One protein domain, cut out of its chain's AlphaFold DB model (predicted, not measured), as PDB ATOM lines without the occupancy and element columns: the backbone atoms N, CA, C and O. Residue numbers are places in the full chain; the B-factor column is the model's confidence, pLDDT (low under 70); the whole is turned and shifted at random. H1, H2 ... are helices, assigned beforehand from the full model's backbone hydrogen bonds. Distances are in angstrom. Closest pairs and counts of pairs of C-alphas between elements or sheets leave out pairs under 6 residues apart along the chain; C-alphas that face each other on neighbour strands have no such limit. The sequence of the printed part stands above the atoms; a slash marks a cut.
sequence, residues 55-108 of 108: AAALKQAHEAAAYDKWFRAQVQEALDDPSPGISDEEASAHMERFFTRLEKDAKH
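What this domain is: This is residues 55 to 108 of the 108 residues of an uncharacterized protein of Pusillimonas sp. (strain T7-7) (UniProt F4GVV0). Two helices make an open V: the longer, H1, is one arm, the short link of residues 81 to 87 is the corner, and H2 is the other arm. The arms have no contact with each other. The printed part has 54 residues, with two named helices in the order H1, H2 and no named strand, and the class is all helix. It is extended, with a radius of gyration of the C-alphas of 18.2 A, and flat, spanning 47 by 35 by 15 A.

How they stand to each other: H1, residues 55 to 80, and H2, residues 88 to 106, are apart, with no C-alpha of the one within 8 A of the other. A short link of 7 residues joins them. In both H1 and H2, every O i to N i+4 pair is within hydrogen-bond range. Residues 55 to 108 stand free.

Where its parts are: H1 begins at C-alpha 55 (35.789, 43.809, 180.922) and is 37.6 A long. H2 is 26.8 A long and ends at C-alpha 106 (14.565, 6.998, 190.962).

The domain as a whole: The C-alphas farthest apart, those of Ala 55 and His 108, are 48.6 A apart. The printed part has no cut. Mean pLDDT of the printed part is 84.0; residues 55 to 64 and 107 to 108 are under 70.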
ATOM      1  N   ALA A  55      36.950  44.286 180.184       61.62
ATOM      2  CA  ALA A  55      35.789  43.809 180.922       61.62
ATOM      3  C   ALA A  55      35.738  42.275 181.023       61.62
ATOM      4  O   ALA A  55      35.439  41.754 182.092       61.62
ATOM      5  N   ALA A  56      36.089  41.546 179.959       63.66
ATOM      6  CA  ALA A  56      36.154  40.085 179.985       63.66
ATOM      7  C   ALA A  56      37.290  39.588 180.895       63.66
ATOM      8  O   ALA A  56      37.074  38.690 181.705       63.66
ATOM      9  N   ALA A  57      38.464  40.227 180.836       64.44
ATOM     10  CA  ALA A  57      39.584  39.905 181.724       64.44
ATOM     11  C   ALA A  57      39.267  40.204 183.204       64.44
ATOM     12  O   ALA A  57      39.594  39.411 184.084       64.44
ATOM     13  N   LEU A  58      38.589  41.322 183.491       68.81
ATOM     14  CA  LEU A  58      38.133  41.653 184.845       68.81
ATOM     15  C   LEU A  58      37.064  40.673 185.342       68.81
ATOM     16  O   LEU A  58      37.119  40.259 186.497       68.81
ATOM     17  N   LYS A  59      36.124  40.268 184.481       62.19
ATOM     18  CA  LYS A  59      35.086  39.294 184.831       62.19
ATOM     19  C   LYS A  59      35.692  37.940 185.214       62.19
ATOM     20  O   LYS A  59      35.354  37.419 186.269       62.19
ATOM     21  N   GLN A  60      36.649  37.441 184.430       61.50
ATOM     22  CA  GLN A  60      37.375  36.203 184.745       61.50
ATOM     23  C   GLN A  60      38.139  36.297 186.074       61.50
ATOM     24  O   GLN A  60      38.102  35.367 186.876       61.50
ATOM     25  N   ALA A  61      38.788  37.434 186.348       61.69
ATOM     26  CA  ALA A  61      39.485  37.645 187.618       61.69
ATOM     27  C   ALA A  61      38.524  37.674 188.825       61.69
ATOM     28  O   ALA A  61      38.852  37.156 189.891       61.69
ATOM     29  N   HIS A  62      37.330  38.252 188.662       65.62
ATOM     30  CA  HIS A  62      36.307  38.286 189.710       65.62
ATOM     31  C   HIS A  62      35.649  36.921 189.956       65.62
ATOM     32  O   HIS A  62      35.432  36.560 191.112       65.62
ATOM     33  N   GLU A  63      35.353  36.159 188.900       64.19
ATOM     34  CA  GLU A  63      34.797  34.802 189.011       64.19
ATOM     35  C   GLU A  63      35.762  33.865 189.751       64.19
ATOM     36  O   GLU A  63      35.347  33.156 190.671       64.19
ATOM     37  N   ALA A  64      37.062  33.937 189.441       69.75
ATOM     38  CA  ALA A  64      38.088  33.161 190.135       69.75
ATOM     39  C   ALA A  64      38.174  33.509 191.633       69.75
ATOM     40  O   ALA A  64      38.245  32.619 192.476       69.75
ATOM     41  N   ALA A  65      38.092  34.795 191.988       75.19
ATOM     42  CA  ALA A  65      38.174  35.225 193.384       75.19
ATOM     43  C   ALA A  65      36.973  34.764 194.232       75.19
ATOM     44  O   ALA A  65      37.128  34.463 195.419       75.19
ATOM     45  N   ALA A  66      35.774  34.709 193.643       82.00
ATOM     46  CA  ALA A  66      34.583  34.215 194.332       82.00
ATOM     47  C   ALA A  66      34.668  32.703 194.593       82.00
ATOM     48  O   ALA A  66      34.387  32.263 195.709       82.00
ATOM     49  N   TYR A  67      35.108  31.933 193.591       83.12
ATOM     50  CA  TYR A  67      35.315  30.492 193.724       83.12
ATOM     51  C   TYR A  67      36.395  30.171 194.762       83.12
ATOM     52  O   TYR A  67      36.149  29.382 195.672       83.12
ATOM     53  N   ASP A  68      37.543  30.849 194.701       86.31
ATOM     54  CA  ASP A  68      38.642  30.650 195.650       86.31
ATOM     55  C   ASP A  68      38.219  30.935 197.093       86.31
ATOM     56  O   ASP A  68      38.584  30.198 198.012       86.31
ATOM     57  N   LYS A  69      37.430  31.994 197.313       89.88
ATOM     58  CA  LYS A  69      36.933  32.335 198.649       89.88
ATOM     59  C   LYS A  69      35.996  31.258 199.191       89.88
ATOM     60  O   LYS A  69      36.138  30.869 200.347       89.88
ATOM     61  N   TRP A  70      35.049  30.798 198.375       94.25
ATOM     62  CA  TRP A  70      34.132  29.727 198.761       94.25
ATOM     63  C   TRP A  70      34.886  28.417 199.029       94.25
ATOM     64  O   TRP A  70      34.687  27.813 200.080       94.25
ATOM     65  N   PHE A  71      35.810  28.032 198.146       94.38
ATOM     66  CA  PHE A  71      36.601  26.810 198.286       94.38
ATOM     67  C   PHE A  71      37.423  26.814 199.577       94.38
ATOM     68  O   PHE A  71      37.383  25.855 200.341       94.38
ATOM     69  N   ARG A  72      38.116  27.919 199.878       93.31
ATOM     70  CA  ARG A  72      38.885  28.039 201.126       93.31
ATOM     71  C   ARG A  72      38.004  27.987 202.370       93.31
ATOM     72  O   ARG A  72      38.429  27.409 203.362       93.31
ATOM     73  N   ALA A  73      36.803  28.566 202.323       94.25
ATOM     74  CA  ALA A  73      35.864  28.482 203.437       94.25
ATOM     75  C   ALA A  73      35.413  27.033 203.685       94.25
ATOM     76  O   ALA A  73      35.425  26.591 204.826       94.25
ATOM     77  N   GLN A  74      35.097  26.282 202.625       94.19
ATOM     78  CA  GLN A  74      34.722  24.865 202.725       94.19
ATOM     79  C   GLN A  74      35.874  23.984 203.223       94.19
ATOM     80  O   GLN A  74      35.663  23.103 204.050       94.19
ATOM     81  N   VAL A  75      37.104  24.238 202.765       95.00
ATOM     82  CA  VAL A  75      38.289  23.525 203.265       95.00
ATOM     83  C   VAL A  75      38.515  23.814 204.748       95.00
ATOM     84  O   VAL A  75      38.822  22.893 205.495       95.00
ATOM     85  N   GLN A  76      38.351  25.065 205.188       92.12
ATOM     86  CA  GLN A  76      38.519  25.411 206.599       92.12
ATOM     87  C   GLN A  76      37.451  24.747 207.474       92.12
ATOM     88  O   GLN A  76      37.794  24.178 208.500       92.12
ATOM     89  N   GLU A  77      36.191  24.746 207.038       92.50
ATOM     90  CA  GLU A  77      35.098  24.053 207.731       92.50
ATOM     91  C   GLU A  77      35.384  22.550 207.891       92.50
ATOM     92  O   GLU A  77      35.187  22.003 208.970       92.50
ATOM     93  N   ALA A  78      35.925  21.902 206.854       89.56
ATOM     94  CA  ALA A  78      36.318  20.494 206.917       89.56
ATOM     95  C   ALA A  78      37.541  20.235 207.818       89.56
ATOM     96  O   ALA A  78      37.643  19.166 208.409       89.56
ATOM     97  N   LEU A  79      38.478  21.185 207.919       91.19
ATOM     98  CA  LEU A  79      39.627  21.086 208.829       91.19
ATOM     99  C   LEU A  79      39.244  21.338 210.292       91.19
ATOM    100  O   LEU A  79      39.887  20.792 211.187       91.19
ATOM    101  N   ASP A  80      38.229  22.169 210.526       92.31
ATOM    102  CA  ASP A  80      37.721  22.494 211.860       92.31
ATOM    103  C   ASP A  80      36.778  21.402 212.411       92.31
ATOM    104  O   ASP A  80      36.465  21.410 213.605       92.31
ATOM    105  N   ASP A  81      36.330  20.457 211.573       89.31
ATOM    106  CA  ASP A  81      35.514  19.315 211.990       89.31
ATOM    107  C   ASP A  81      36.341  18.350 212.872       89.31
ATOM    108  O   ASP A  81      37.346  17.797 212.419       89.31
ATOM    109  N   PRO A  82      35.938  18.106 214.137       89.56
ATOM    110  CA  PRO A  82      36.642  17.194 215.038       89.56
ATOM    111  C   PRO A  82      36.444  15.706 214.696       89.56
ATOM    112  O   PRO A  82      36.960  14.843 215.414       89.56
ATOM    113  N   SER A  83      35.664  15.383 213.663       87.44
ATOM    114  CA  SER A  83      35.369  14.008 213.270       87.44
ATOM    115  C   SER A  83      36.629  13.254 212.819       87.44
ATOM    116  O   SER A  83      37.459  13.795 212.085       87.44
ATOM    117  N   PRO A  84      36.803  11.983 213.225       86.69
ATOM    118  CA  PRO A  84      37.926  11.183 212.760       86.69
ATOM    119  C   PRO A  84      37.800  10.914 211.257       86.69
ATOM    120  O   PRO A  84      36.712  10.637 210.750       86.69
ATOM    121  N   GLY A  85      38.932  10.953 210.550       84.56
ATOM    122  CA  GLY A  85      38.986  10.539 209.152       84.56
ATOM    123  C   GLY A  85      38.540   9.083 208.998       84.56
ATOM    124  O   GLY A  85      38.947   8.218 209.774       84.56
ATOM    125  N   ILE A  86      37.704   8.824 207.996       90.38
ATOM    126  CA  ILE A  86      37.271   7.474 207.622       90.38
ATOM    127  C   ILE A  86      38.270   6.844 206.648       90.38
ATOM    128  O   ILE A  86      38.957   7.555 205.909       90.38
ATOM    129  N   SER A  87      38.362   5.515 206.636       93.56
ATOM    130  CA  SER A  87      39.189   4.809 205.651       93.56
ATOM    131  C   SER A  87      38.586   4.882 204.241       93.56
ATOM    132  O   SER A  87      37.386   5.106 204.069       93.56
ATOM    133  N   ASP A  88      39.416   4.663 203.220       89.00
ATOM    134  CA  ASP A  88      38.980   4.647 201.814       89.00
ATOM    135  C   ASP A  88      37.915   3.565 201.541       89.00
ATOM    136  O   ASP A  88      36.934   3.796 200.829       89.00
ATOM    137  N   GLU A  89      38.053   2.404 202.188       92.31
ATOM    138  CA  GLU A  89      37.102   1.290 202.103       92.31
ATOM    139  C   GLU A  89      35.739   1.666 202.709       92.31
ATOM    140  O   GLU A  89      34.690   1.414 202.110       92.31
ATOM    141  N   GLU A  90      35.737   2.330 203.869       90.31
ATOM    142  CA  GLU A  90      34.515   2.808 204.525       90.31
ATOM    143  C   GLU A  90      33.844   3.940 203.737       90.31
ATOM    144  O   GLU A  90      32.617   3.946 203.597       90.31
ATOM    145  N   ALA A  91      34.628   4.869 203.182       91.38
ATOM    146  CA  ALA A  91      34.129   5.942 202.327       91.38
ATOM    147  C   ALA A  91      33.456   5.384 201.065       91.38
ATOM    148  O   ALA A  91      32.336   5.780 200.730       91.38
ATOM    149  N   SER A  92      34.100   4.417 200.409       90.94
ATOM    150  CA  SER A  92      33.576   3.745 199.216       90.94
ATOM    151  C   SER A  92      32.277   2.997 199.513       90.94
ATOM    152  O   SER A  92      31.281   3.180 198.811       90.94
ATOM    153  N   ALA A  93      32.234   2.235 200.611       93.62
ATOM    154  CA  ALA A  93      31.023   1.540 201.042       93.62
ATOM    155  C   ALA A  93      29.883   2.515 201.399       93.62
ATOM    156  O   ALA A  93      28.709   2.230 201.143       93.62
ATOM    157  N   HIS A  94      30.200   3.677 201.982       90.56
ATOM    158  CA  HIS A  94      29.213   4.718 202.267       90.56
ATOM    159  C   HIS A  94      28.640   5.326 200.978       90.56
ATOM    160  O   HIS A  94      27.418   5.462 200.856       90.56
ATOM    161  N   MET A  95      29.493   5.619 199.990       92.38
ATOM    162  CA  MET A  95      29.057   6.114 198.681       92.38
ATOM    163  C   MET A  95      28.201   5.087 197.929       92.38
ATOM    164  O   MET A  95      27.149   5.444 197.406       92.38
ATOM    165  N   GLU A  96      28.583   3.809 197.918       91.62
ATOM    166  CA  GLU A  96      27.827   2.745 197.241       91.62
ATOM    167  C   GLU A  96      26.405   2.597 197.804       91.62
ATOM    168  O   GLU A  96      25.423   2.498 197.058       91.62
ATOM    169  N   ARG A  97      26.264   2.672 199.133       93.06
ATOM    170  CA  ARG A  97      24.956   2.672 199.807       93.06
ATOM    171  C   ARG A  97      24.121   3.894 199.435       93.06
ATOM    172  O   ARG A  97      22.906   3.774 199.266       93.06
ATOM    173  N   PHE A  98      24.755   5.059 199.316       92.25
ATOM    174  CA  PHE A  98      24.093   6.298 198.923       92.25
ATOM    175  C   PHE A  98      23.586   6.235 197.475       92.25
ATOM    176  O   PHE A  98      22.409   6.502 197.228       92.25
ATOM    177  N   PHE A  99      24.428   5.802 196.534       90.31
ATOM    178  CA  PHE A  99      24.046   5.658 195.128       90.31
ATOM    179  C   PHE A  99      22.955   4.605 194.924       90.31
ATOM    180  O   PHE A  99      21.990   4.863 194.210       90.31
ATOM    181  N   THR A 100      23.037   3.466 195.618       92.12
ATOM    182  CA  THR A 100      22.006   2.417 195.558       92.12
ATOM    183  C   THR A 100      20.646   2.925 196.046       92.12
ATOM    184  O   THR A 100      19.606   2.572 195.489       92.12
ATOM    185  N   ARG A 101      20.631   3.779 197.081       90.44
ATOM    186  CA  ARG A 101      19.401   4.423 197.565       90.44
ATOM    187  C   ARG A 101      18.807   5.345 196.503       90.44
ATOM    188  O   ARG A 101      17.629   5.211 196.199       90.44
ATOM    189  N   LEU A 102      19.626   6.215 195.913       91.25
ATOM    190  CA  LEU A 102      19.177   7.116 194.849       91.25
ATOM    191  C   LEU A 102      18.635   6.354 193.636       91.25
ATOM    192  O   LEU A 102      17.614   6.741 193.078       91.25
ATOM    193  N   GLU A 103      19.281   5.258 193.241       87.44
ATOM    194  CA  GLU A 103      18.822   4.441 192.118       87.44
ATOM    195  C   GLU A 103      17.479   3.757 192.413       87.44
ATOM    196  O   GLU A 103      16.628   3.646 191.530       87.44
ATOM    197  N   LYS A 104      17.266   3.311 193.655       87.00
ATOM    198  CA  LYS A 104      15.993   2.726 194.085       87.00
ATOM    199  C   LYS A 104      14.873   3.767 194.115       87.00
ATOM    200  O   LYS A 104      13.779   3.471 193.643       87.00
ATOM    201  N   ASP A 105      15.159   4.966 194.617       82.25
ATOM    202  CA  ASP A 105      14.197   6.071 194.695       82.25
ATOM    203  C   ASP A 105      13.862   6.639 193.304       82.25
ATOM    204  O   ASP A 105      12.740   7.070 193.078       82.25
ATOM    205  N   ALA A 106      14.795   6.584 192.348       82.12
ATOM    206  CA  ALA A 106      14.565   6.998 190.962       82.12
ATOM    207  C   ALA A 106      13.784   5.970 190.118       82.12
ATOM    208  O   ALA A 106      13.345   6.291 189.013       82.12
ATOM    209  N   LYS A 107      13.652   4.724 190.595       69.62
ATOM    210  CA  LYS A 107      12.902   3.644 189.924       69.62
ATOM    211  C   LYS A 107      11.467   3.482 190.445       69.62
ATOM    212  O   LYS A 107      10.732   2.667 189.882       69.62
ATOM    213  N   HIS A 108      11.081   4.215 191.490       51.09
ATOM    214  CA  HIS A 108       9.697   4.333 191.961       51.09
ATOM    215  C   HIS A 108       9.034   5.598 191.421       51.09
ATOM    216  O   HIS A 108       7.804   5.525 191.202       51.09
TER     217      HIS A 108